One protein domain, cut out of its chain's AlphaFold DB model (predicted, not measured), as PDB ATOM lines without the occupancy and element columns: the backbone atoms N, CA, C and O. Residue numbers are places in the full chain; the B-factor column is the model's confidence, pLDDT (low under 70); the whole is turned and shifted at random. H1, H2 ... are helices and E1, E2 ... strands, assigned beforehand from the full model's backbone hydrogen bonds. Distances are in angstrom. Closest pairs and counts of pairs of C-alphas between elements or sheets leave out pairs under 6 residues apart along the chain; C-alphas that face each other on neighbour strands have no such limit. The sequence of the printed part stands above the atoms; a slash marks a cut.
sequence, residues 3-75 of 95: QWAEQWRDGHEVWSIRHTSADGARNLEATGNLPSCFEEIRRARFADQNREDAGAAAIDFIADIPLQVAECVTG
ATOM      1  N   GLN A   3      19.344 -21.324 144.905       95.94
ATOM      2  CA  GLN A   3      20.196 -21.886 145.948       95.94
ATOM      3  C   GLN A   3      19.542 -21.619 147.299       95.94
ATOM      4  O   GLN A   3      19.004 -20.532 147.531       95.94
ATOM      5  N   TRP A   4      19.532 -22.627 148.167       97.44
ATOM      6  CA  TRP A   4      18.769 -22.585 149.409       97.44
ATOM      7  C   TRP A   4      19.422 -23.442 150.490       97.44
ATOM      8  O   TRP A   4      19.870 -24.554 150.220       97.44
ATOM      9  N   ALA A   5      19.458 -22.910 151.708       97.94
ATOM     10  CA  ALA A   5      19.792 -23.630 152.923       97.94
ATOM     11  C   ALA A   5      18.835 -23.211 154.042       97.94
ATOM     12  O   ALA A   5      18.465 -22.039 154.143       97.94
ATOM     13  N   GLU A   6      18.463 -24.163 154.887       98.19
ATOM     14  CA  GLU A   6      17.559 -23.953 156.013       98.19
ATOM     15  C   GLU A   6      17.882 -24.909 157.162       98.19
ATOM     16  O   GLU A   6      18.484 -25.969 156.970       98.19
ATOM     17  N   GLN A   7      17.457 -24.542 158.369       98.06
ATOM     18  CA  GLN A   7      17.498 -25.419 159.533       98.06
ATOM     19  C   GLN A   7      16.105 -25.571 160.120       98.06
ATOM     20  O   GLN A   7      15.430 -24.586 160.408       98.06
ATOM     21  N   TRP A   8      15.748 -26.816 160.420       98.00
ATOM     22  CA  TRP A   8      14.535 -27.161 161.146       98.00
ATOM     23  C   TRP A   8      14.876 -27.760 162.505       98.00
ATOM     24  O   TRP A   8      15.859 -28.490 162.657       98.00
ATOM     25  N   ARG A   9      14.050 -27.459 163.504       97.12
ATOM     26  CA  ARG A   9      14.120 -28.057 164.837       97.12
ATOM     27  C   ARG A   9      12.709 -28.278 165.350       97.12
ATOM     28  O   ARG A   9      11.898 -27.361 165.311       97.12
ATOM     29  N   ASP A  10      12.418 -29.500 165.784       97.50
ATOM     30  CA  ASP A  10      11.103 -29.890 166.311       97.50
ATOM     31  C   ASP A  10       9.929 -29.537 165.372       97.50
ATOM     32  O   ASP A  10       8.846 -29.172 165.812       97.50
ATOM     33  N   GLY A  11      10.153 -29.622 164.054       97.50
ATOM     34  CA  GLY A  11       9.147 -29.289 163.037       97.50
ATOM     35  C   GLY A  11       8.967 -27.792 162.761       97.50
ATOM     36  O   GLY A  11       8.082 -27.427 161.993       97.50
ATOM     37  N   HIS A  12       9.807 -26.930 163.336       97.62
ATOM     38  CA  HIS A  12       9.785 -25.485 163.122       97.62
ATOM     39  C   HIS A  12      11.041 -25.001 162.387       97.62
ATOM     40  O   HIS A  12      12.155 -25.420 162.714       97.62
ATOM     41  N   GLU A  13      10.864 -24.093 161.421       98.00
ATOM     42  CA  GLU A  13      11.973 -23.400 160.759       98.00
ATOM     43  C   GLU A  13      12.702 -22.514 161.783       98.00
ATOM     44  O   GLU A  13      12.099 -21.678 162.457       98.00
ATOM     45  N   VAL A  14      14.013 -22.721 161.913       98.44
ATOM     46  CA  VAL A  14      14.901 -21.919 162.765       98.44
ATOM     47  C   VAL A  14      15.470 -20.748 161.971       98.44
ATOM     48  O   VAL A  14      15.508 -19.626 162.480       98.44
ATOM     49  N   TRP A  15      15.921 -21.011 160.744       98.69
ATOM     50  CA  TRP A  15      16.399 -20.013 159.792       98.69
ATOM     51  C   TRP A  15      16.323 -20.541 158.359       98.69
ATOM     52  O   TRP A  15      16.347 -21.754 158.139       98.69
ATOM     53  N   SER A  16      16.298 -19.612 157.403       98.56
ATOM     54  CA  SER A  16      16.275 -19.885 155.965       98.56
ATOM     55  C   SER A  16      17.103 -18.842 155.221       98.56
ATOM     56  O   SER A  16      17.071 -17.662 155.573       98.56
ATOM     57  N   ILE A  17      17.868 -19.266 154.213       98.69
ATOM     58  CA  ILE A  17      18.646 -18.382 153.335       98.69
ATOM     59  C   ILE A  17      18.429 -18.810 151.891       98.69
ATOM     60  O   ILE A  17      18.829 -19.908 151.501       98.69
ATOM     61  N   ARG A  18      17.847 -17.929 151.080       98.06
ATOM     62  CA  ARG A  18      17.434 -18.221 149.710       98.06
ATOM     63  C   ARG A  18      17.996 -17.192 148.739       98.06
ATOM     64  O   ARG A  18      17.875 -15.991 148.954       98.06
ATOM     65  N   HIS A  19      18.580 -17.674 147.651       97.75
ATOM     66  CA  HIS A  19      18.937 -16.865 146.495       97.75
ATOM     67  C   HIS A  19      18.216 -17.413 145.266       97.75
ATOM     68  O   HIS A  19      18.314 -18.605 144.965       97.75
ATOM     69  N   THR A  20      17.518 -16.546 144.534       94.75
ATOM     70  CA  THR A  20      16.949 -16.892 143.232       94.75
ATOM     71  C   THR A  20      17.224 -15.806 142.206       94.75
ATOM     72  O   THR A  20      16.817 -14.657 142.354       94.75
ATOM     73  N   SER A  21      17.849 -16.193 141.093       88.12
ATOM     74  CA  SER A  21      18.131 -15.262 139.998       88.12
ATOM     75  C   SER A  21      16.859 -14.743 139.307       88.12
ATOM     76  O   SER A  21      16.941 -13.814 138.508       88.12
ATOM     77  N   ALA A  22      15.691 -15.351 139.570       91.38
ATOM     78  CA  ALA A  22      14.401 -14.875 139.068       91.38
ATOM     79  C   ALA A  22      13.969 -13.554 139.728       91.38
ATOM     80  O   ALA A  22      13.345 -12.730 139.065       91.38
ATOM     81  N   ASP A  23      14.373 -13.325 140.983       92.06
ATOM     82  CA  ASP A  23      14.004 -12.135 141.764       92.06
ATOM     83  C   ASP A  23      15.109 -11.062 141.744       92.06
ATOM     84  O   ASP A  23      15.090 -10.090 142.503       92.06
ATOM     85  N   GLY A  24      16.077 -11.223 140.837       90.75
ATOM     86  CA  GLY A  24      17.180 -10.301 140.595       90.75
ATOM     87  C   GLY A  24      18.546 -10.916 140.884       90.75
ATOM     88  O   GLY A  24      18.716 -11.710 141.804       90.75
ATOM     89  N   ALA A  25      19.556 -10.486 140.122       87.56
ATOM     90  CA  ALA A  25      20.922 -11.013 140.205       87.56
ATOM     91  C   ALA A  25      21.570 -10.862 141.594       87.56
ATOM     92  O   ALA A  25      22.517 -11.566 141.911       87.56
ATOM     93  N   ARG A  26      21.066  -9.943 142.432       93.31
ATOM     94  CA  ARG A  26      21.590  -9.692 143.784       93.31
ATOM     95  C   ARG A  26      20.585  -9.952 144.905       93.31
ATOM     96  O   ARG A  26      20.805  -9.504 146.030       93.31
ATOM     97  N   ASN A  27      19.486 -10.642 144.601       95.75
ATOM     98  CA  ASN A  27      18.515 -11.063 145.605       95.75
ATOM     99  C   ASN A  27      19.186 -12.002 146.622       95.75
ATOM    100  O   ASN A  27      19.954 -12.884 146.249       95.75
ATOM    101  N   LEU A  28      18.910 -11.798 147.905       98.06
ATOM    102  CA  LEU A  28      19.238 -12.747 148.960       98.06
ATOM    103  C   LEU A  28      18.231 -12.544 150.087       98.06
ATOM    104  O   LEU A  28      18.234 -11.508 150.756       98.06
ATOM    105  N   GLU A  29      17.378 -13.532 150.289       98.25
ATOM    106  CA  GLU A  29      16.411 -13.573 151.376       98.25
ATOM    107  C   GLU A  29      17.016 -14.346 152.541       98.25
ATOM    108  O   GLU A  29      17.573 -15.426 152.350       98.25
ATOM    109  N   ALA A  30      16.936 -13.787 153.746       98.31
ATOM    110  CA  ALA A  30      17.432 -14.425 154.956       98.31
ATOM    111  C   ALA A  30      16.466 -14.153 156.113       98.31
ATOM    112  O   ALA A  30      16.150 -12.997 156.405       98.31
ATOM    113  N   THR A  31      15.985 -15.213 156.758       98.56
ATOM    114  CA  THR A  31      14.981 -15.157 157.829       98.56
ATOM    115  C   THR A  31      15.419 -15.970 159.045       98.56
ATOM    116  O   THR A  31      16.246 -16.878 158.952       98.56
ATOM    117  N   GLY A  32      14.836 -15.649 160.203       98.25
ATOM    118  CA  GLY A  32      15.026 -16.406 161.440       98.25
ATOM    119  C   GLY A  32      16.351 -16.142 162.159       98.25
ATOM    120  O   GLY A  32      16.971 -15.086 162.018       98.25
ATOM    121  N   ASN A  33      16.762 -17.110 162.979       98.25
ATOM    122  CA  ASN A  33      17.965 -17.052 163.808       98.25
ATOM    123  C   ASN A  33      19.172 -17.590 163.030       98.25
ATOM    124  O   ASN A  33      19.540 -18.758 163.161       98.25
ATOM    125  N   LEU A  34      19.757 -16.734 162.194       98.56
ATOM    126  CA  LEU A  34      20.832 -17.100 161.269       98.56
ATOM    127  C   LEU A  34      22.115 -17.563 162.000       98.56
ATOM    128  O   LEU A  34      22.445 -17.024 163.063       98.56
ATOM    129  N   PRO A  35      22.880 -18.516 161.428       98.00
ATOM    130  CA  PRO A  35      24.166 -18.948 161.978       98.00
ATOM    131  C   PRO A  35      25.176 -17.799 162.091       98.00
ATOM    132  O   PRO A  35      25.210 -16.904 161.248       98.00
ATOM    133  N   SER A  36      26.068 -17.849 163.085       97.88
ATOM    134  CA  SER A  36      27.050 -16.779 163.343       97.88
ATOM    135  C   SER A  36      27.993 -16.489 162.167       97.88
ATOM    136  O   SER A  36      28.437 -15.353 162.010       97.88
ATOM    137  N   CYS A  37      28.269 -17.479 161.313       98.12
ATOM    138  CA  CYS A  37      29.087 -17.315 160.111       98.12
ATOM    139  C   CYS A  37      28.372 -16.607 158.946       98.12
ATOM    140  O   CYS A  37      29.042 -16.173 158.009       98.12
ATOM    141  N   PHE A  38      27.042 -16.441 158.993       98.62
ATOM    142  CA  PHE A  38      26.258 -15.874 157.888       98.62
ATOM    143  C   PHE A  38      26.751 -14.493 157.454       98.62
ATOM    144  O   PHE A  38      27.017 -14.275 156.276       98.62
ATOM    145  N   GLU A  39      26.897 -13.556 158.392       98.50
ATOM    146  CA  GLU A  39      27.235 -12.173 158.046       98.50
ATOM    147  C   GLU A  39      28.645 -12.040 157.462       98.50
ATOM    148  O   GLU A  39      28.891 -11.189 156.607       98.50
ATOM    149  N   GLU A  40      29.584 -12.879 157.896       98.56
ATOM    150  CA  GLU A  40      30.930 -12.909 157.326       98.56
ATOM    151  C   GLU A  40      30.922 -13.454 155.897       98.56
ATOM    152  O   GLU A  40      31.433 -12.788 154.993       98.56
ATOM    153  N   ILE A  41      30.261 -14.595 155.680       98.62
ATOM    154  CA  ILE A  41      30.091 -15.212 154.360       98.62
ATOM    155  C   ILE A  41      29.388 -14.241 153.409       98.62
ATOM    156  O   ILE A  41      29.873 -13.979 152.307       98.62
ATOM    157  N   ARG A  42      28.279 -13.635 153.850       98.56
ATOM    158  CA  ARG A  42      27.520 -12.654 153.074       98.56
ATOM    159  C   ARG A  42      28.402 -11.481 152.662       98.56
ATOM    160  O   ARG A  42      28.439 -11.139 151.483       98.56
ATOM    161  N   ARG A  43      29.134 -10.867 153.598       98.56
ATOM    162  CA  ARG A  43      30.040  -9.750 153.273       98.56
ATOM    163  C   ARG A  43      31.100 -10.155 152.251       98.56
ATOM    164  O   ARG A  43      31.321  -9.405 151.303       98.56
ATOM    165  N   ALA A  44      31.727 -11.319 152.423       98.44
ATOM    166  CA  ALA A  44      32.756 -11.810 151.510       98.44
ATOM    167  C   ALA A  44      32.201 -12.024 150.092       98.44
ATOM    168  O   ALA A  44      32.741 -11.476 149.131       98.44
ATOM    169  N   ARG A  45      31.072 -12.729 149.960       97.94
ATOM    170  CA  ARG A  45      30.451 -13.019 148.659       97.94
ATOM    171  C   ARG A  45      29.908 -11.773 147.964       97.94
ATOM    172  O   ARG A  45      30.075 -11.630 146.758       97.94
ATOM    173  N   PHE A  46      29.341 -10.815 148.701       97.56
ATOM    174  CA  PHE A  46      28.939  -9.530 148.114       97.56
ATOM    175  C   PHE A  46      30.137  -8.686 147.663       97.56
ATOM    176  O   PHE A  46      30.029  -7.964 146.670       97.56
ATOM    177  N   ALA A  47      31.271  -8.763 148.364       97.19
ATOM    178  CA  ALA A  47      32.502  -8.109 147.930       97.19
ATOM    179  C   ALA A  47      33.074  -8.757 146.659       97.19
ATOM    180  O   ALA A  47      33.555  -8.033 145.788       97.19
ATOM    181  N   ASP A  48      32.989 -10.083 146.534       96.00
ATOM    182  CA  ASP A  48      33.350 -10.799 145.308       96.00
ATOM    183  C   ASP A  48      32.415 -10.416 144.152       96.00
ATOM    184  O   ASP A  48      32.901 -10.007 143.101       96.00
ATOM    185  N   GLN A  49      31.095 -10.390 144.383       95.69
ATOM    186  CA  GLN A  49      30.119  -9.936 143.383       95.69
ATOM    187  C   GLN A  49      30.382  -8.494 142.933       95.69
ATOM    188  O   GLN A  49      30.280  -8.190 141.755       95.69
ATOM    189  N   ASN A  50      30.764  -7.588 143.838       94.94
ATOM    190  CA  ASN A  50      31.115  -6.213 143.455       94.94
ATOM    191  C   ASN A  50      32.329  -6.146 142.521       94.94
ATOM    192  O   ASN A  50      32.384  -5.274 141.657       94.94
ATOM    193  N   ARG A  51      33.324  -7.018 142.726       94.00
ATOM    194  CA  ARG A  51      34.504  -7.096 141.854       94.00
ATOM    195  C   ARG A  51      34.148  -7.714 140.507       94.00
ATOM    196  O   ARG A  51      34.644  -7.245 139.489       94.00
ATOM    197  N   GLU A  52      33.272  -8.708 140.516       92.56
ATOM    198  CA  GLU A  52      32.784  -9.384 139.318       92.56
ATOM    199  C   GLU A  52      31.894  -8.489 138.458       92.56
ATOM    200  O   GLU A  52      32.119  -8.406 137.262       92.56
ATOM    201  N   ASP A  53      30.968  -7.740 139.062       90.38
ATOM    202  CA  ASP A  53      30.099  -6.785 138.359       90.38
ATOM    203  C   ASP A  53      30.906  -5.656 137.683       90.38
ATOM    204  O   ASP A  53      30.428  -5.011 136.749       90.38
ATOM    205  N   ALA A  54      32.129  -5.392 138.162       86.56
ATOM    206  CA  ALA A  54      33.077  -4.485 137.516       86.56
ATOM    207  C   ALA A  54      33.889  -5.166 136.394       86.56
ATOM    208  O   ALA A  54      34.462  -4.481 135.542       86.56
ATOM    209  N   GLY A  55      33.961  -6.498 136.409       76.44
ATOM    210  CA  GLY A  55      34.540  -7.347 135.375       76.44
ATOM    211  C   GLY A  55      33.501  -7.775 134.332       76.44
ATOM    212  O   GLY A  55      32.307  -7.549 134.465       76.44
ATOM    213  N   ALA A  56      33.958  -8.379 133.236       73.56
ATOM    214  CA  ALA A  56      33.079  -8.864 132.164       73.56
ATOM    215  C   ALA A  56      32.663 -10.338 132.335       73.56
ATOM    216  O   ALA A  56      32.167 -10.949 131.387       73.56
ATOM    217  N   ALA A  57      32.938 -10.938 133.493       71.44
ATOM    218  CA  ALA A  57      32.594 -12.325 133.764       71.44
ATOM    219  C   ALA A  57      31.182 -12.418 134.386       71.44
ATOM    220  O   ALA A  57      30.607 -11.425 134.831       71.44
ATOM    221  N   ALA A  58      30.565 -13.598 134.278       83.06
ATOM    222  CA  ALA A  58      29.167 -13.845 134.638       83.06
ATOM    223  C   ALA A  58      29.056 -14.829 135.814       83.06
ATOM    224  O   ALA A  58      28.239 -15.753 135.782       83.06
ATOM    225  N   ILE A  59      29.928 -14.681 136.815       91.25
ATOM    226  CA  ILE A  59      29.916 -15.510 138.022       91.25
ATOM    227  C   ILE A  59      28.911 -14.936 139.028       91.25
ATOM    228  O   ILE A  59      28.945 -13.757 139.381       91.25
ATOM    229  N   ASP A  60      28.019 -15.792 139.519       93.69
ATOM    230  CA  ASP A  60      27.081 -15.460 140.589       93.69
ATOM    231  C   ASP A  60      27.668 -15.897 141.935       93.69
ATOM    232  O   ASP A  60      27.589 -17.060 142.334       93.69
ATOM    233  N   PHE A  61      28.303 -14.958 142.634       95.81
ATOM    234  CA  PHE A  61      28.889 -15.214 143.947       95.81
ATOM    235  C   PHE A  61      27.837 -15.262 145.061       95.81
ATOM    236  O   PHE A  61      28.111 -15.804 146.135       95.81
ATOM    237  N   ILE A  62      26.646 -14.700 144.837       97.19
ATOM    238  CA  ILE A  62      25.570 -14.647 145.836       97.19
ATOM    239  C   ILE A  62      24.891 -16.012 145.949       97.19
ATOM    240  O   ILE A  62      24.566 -16.436 147.063       97.19
ATOM    241  N   ALA A  63      24.779 -16.738 144.835       96.06
ATOM    242  CA  ALA A  63      24.337 -18.127 144.793       96.06
ATOM    243  C   ALA A  63      25.130 -19.052 145.741       96.06
ATOM    244  O   ALA A  63      24.592 -20.047 146.220       96.06
ATOM    245  N   ASP A  64      26.376 -18.715 146.076       96.44
ATOM    246  CA  ASP A  64      27.223 -19.540 146.939       96.44
ATOM    247  C   ASP A  64      26.965 -19.339 148.445       96.44
ATOM    248  O   ASP A  64      27.373 -20.159 149.267       96.44
ATOM    249  N   ILE A  65      26.268 -18.261 148.835       98.00
ATOM    250  CA  ILE A  65      26.027 -17.919 150.248       98.00
ATOM    251  C   ILE A  65      25.250 -19.024 150.984       98.00
ATOM    252  O   ILE A  65      25.724 -19.445 152.041       98.00
ATOM    253  N   PRO A  66      24.104 -19.533 150.478       98.00
ATOM    254  CA  PRO A  66      23.393 -20.621 151.149       98.00
ATOM    255  C   PRO A  66      24.267 -21.873 151.321       98.00
ATOM    256  O   PRO A  66      24.252 -22.493 152.382       98.00
ATOM    257  N   LEU A  67      25.075 -22.205 150.307       96.56
ATOM    258  CA  LEU A  67      25.937 -23.389 150.302       96.56
ATOM    259  C   LEU A  67      27.066 -23.285 151.334       96.56
ATOM    260  O   LEU A  67      27.268 -24.216 152.110       96.56
ATOM    261  N   GLN A  68      27.758 -22.143 151.399       97.75
ATOM    262  CA  GLN A  68      28.816 -21.915 152.390       97.75
ATOM    263  C   GLN A  68      28.273 -21.870 153.823       97.75
ATOM    264  O   GLN A  68      28.947 -22.300 154.757       97.75
ATOM    265  N   VAL A  69      27.051 -21.369 154.027       98.31
ATOM    266  CA  VAL A  69      26.426 -21.388 155.358       98.31
ATOM    267  C   VAL A  69      26.053 -22.812 155.762       98.31
ATOM    268  O   VAL A  69      26.313 -23.200 156.902       98.31
ATOM    269  N   ALA A  70      25.507 -23.613 154.843       97.06
ATOM    270  CA  ALA A  70      25.248 -25.028 155.097       97.06
ATOM    271  C   ALA A  70      26.542 -25.784 155.445       97.06
ATOM    272  O   ALA A  70      26.568 -26.525 156.429       97.06
ATOM    273  N   GLU A  71      27.629 -25.538 154.713       96.62
ATOM    274  CA  GLU A  71      28.951 -26.108 154.988       96.62
ATOM    275  C   GLU A  71      29.489 -25.687 156.357       96.62
ATOM    276  O   GLU A  71      29.899 -26.534 157.141       96.62
ATOM    277  N   CYS A  72      29.423 -24.400 156.700       97.12
ATOM    278  CA  CYS A  72      29.825 -23.899 158.013       97.12
ATOM    279  C   CYS A  72      29.087 -24.603 159.170       97.12
ATOM    280  O   CYS A  72      29.678 -24.877 160.215       97.12
ATOM    281  N   VAL A  73      27.793 -24.895 158.997       96.81
ATOM    282  CA  VAL A  73      26.956 -25.519 160.035       96.81
ATOM    283  C   VAL A  73      27.143 -27.035 160.100       96.81
ATOM    284  O   VAL A  73      27.096 -27.607 161.188       96.81
ATOM    285  N   THR A  74      27.317 -27.696 158.956       95.06
ATOM    286  CA  THR A  74      27.275 -29.167 158.852       95.06
ATOM    287  C   THR A  74      28.637 -29.814 158.626       95.06
ATOM    288  O   THR A  74      28.781 -31.016 158.831       95.06
ATOM    289  N   GLY A  75      29.633 -29.042 158.195       93.25
ATOM    290  CA  GLY A  75      30.909 -29.540 157.688       93.25
ATOM    291  C   GLY A  75      30.819 -30.191 156.304       93.25
ATOM    292  O   GLY A  75      31.787 -30.817 155.883       93.25
TER     293      GLY A  75
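What this domain is: This is residues 3 to 75 of the 95 residues of an uncharacterized protein of Mesorhizobium sp (UniProt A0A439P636). A three-stranded antiparallel sheet has H2 packed along E1 on one face, two layers, helix over sheet; H1 pairs with H2 as a helical hairpin, off the sheet. The printed part has 73 residues, with E1, E2 and E3, a meander of successive antiparallel neighbours, then H1 and H2: mixed class. It is compact, radius of gyration of the C-alphas 12.8 A, yet elongated, spanning 46 by 24 by 16 A.

How they stand to each other: Start at E1, residues 3 to 9, a hairpin with E2, residues 12 to 20; N 5 and O 17 are 3.1 A apart. E2 bends by 63 degrees at residue 15 and forms a hairpin with E3, residues 29 to 32; N 18 and O 29 are 2.8 A apart. H1, residues 38 to 54, is not on the sheet. H2, residues 64 to 74, is on it, height 8.2 A, over E1; the closest C-alphas, Ala 5 and Pro 66, are 5.0 A apart. With residues 38 to 45 alone H1 touches H2, opposite ways at a shallow tilt of 25 degrees; the closest C-alphas, Phe 38 and Val 69, are 6.1 A apart. Every O i to N i+4 pair is within hydrogen-bond range in H2, 12 of 13 in H1.

Where its parts are: Find C-alpha 3 at (20.196, -21.886, 145.948), where E1 begins its 20.8 A; E2 measures 22.8 A, E3 10.5 A, H1 24.3 A, and H2 runs 15.3 A to C-alpha 74 at (27.275, -29.167, 158.852).

The domain as a whole: The farthest C-alphas, Asp 10 and Ala 56, are 45.7 A apart. The printed part has no cut, no link is long, and no printed residue is under 70 in pLDDT.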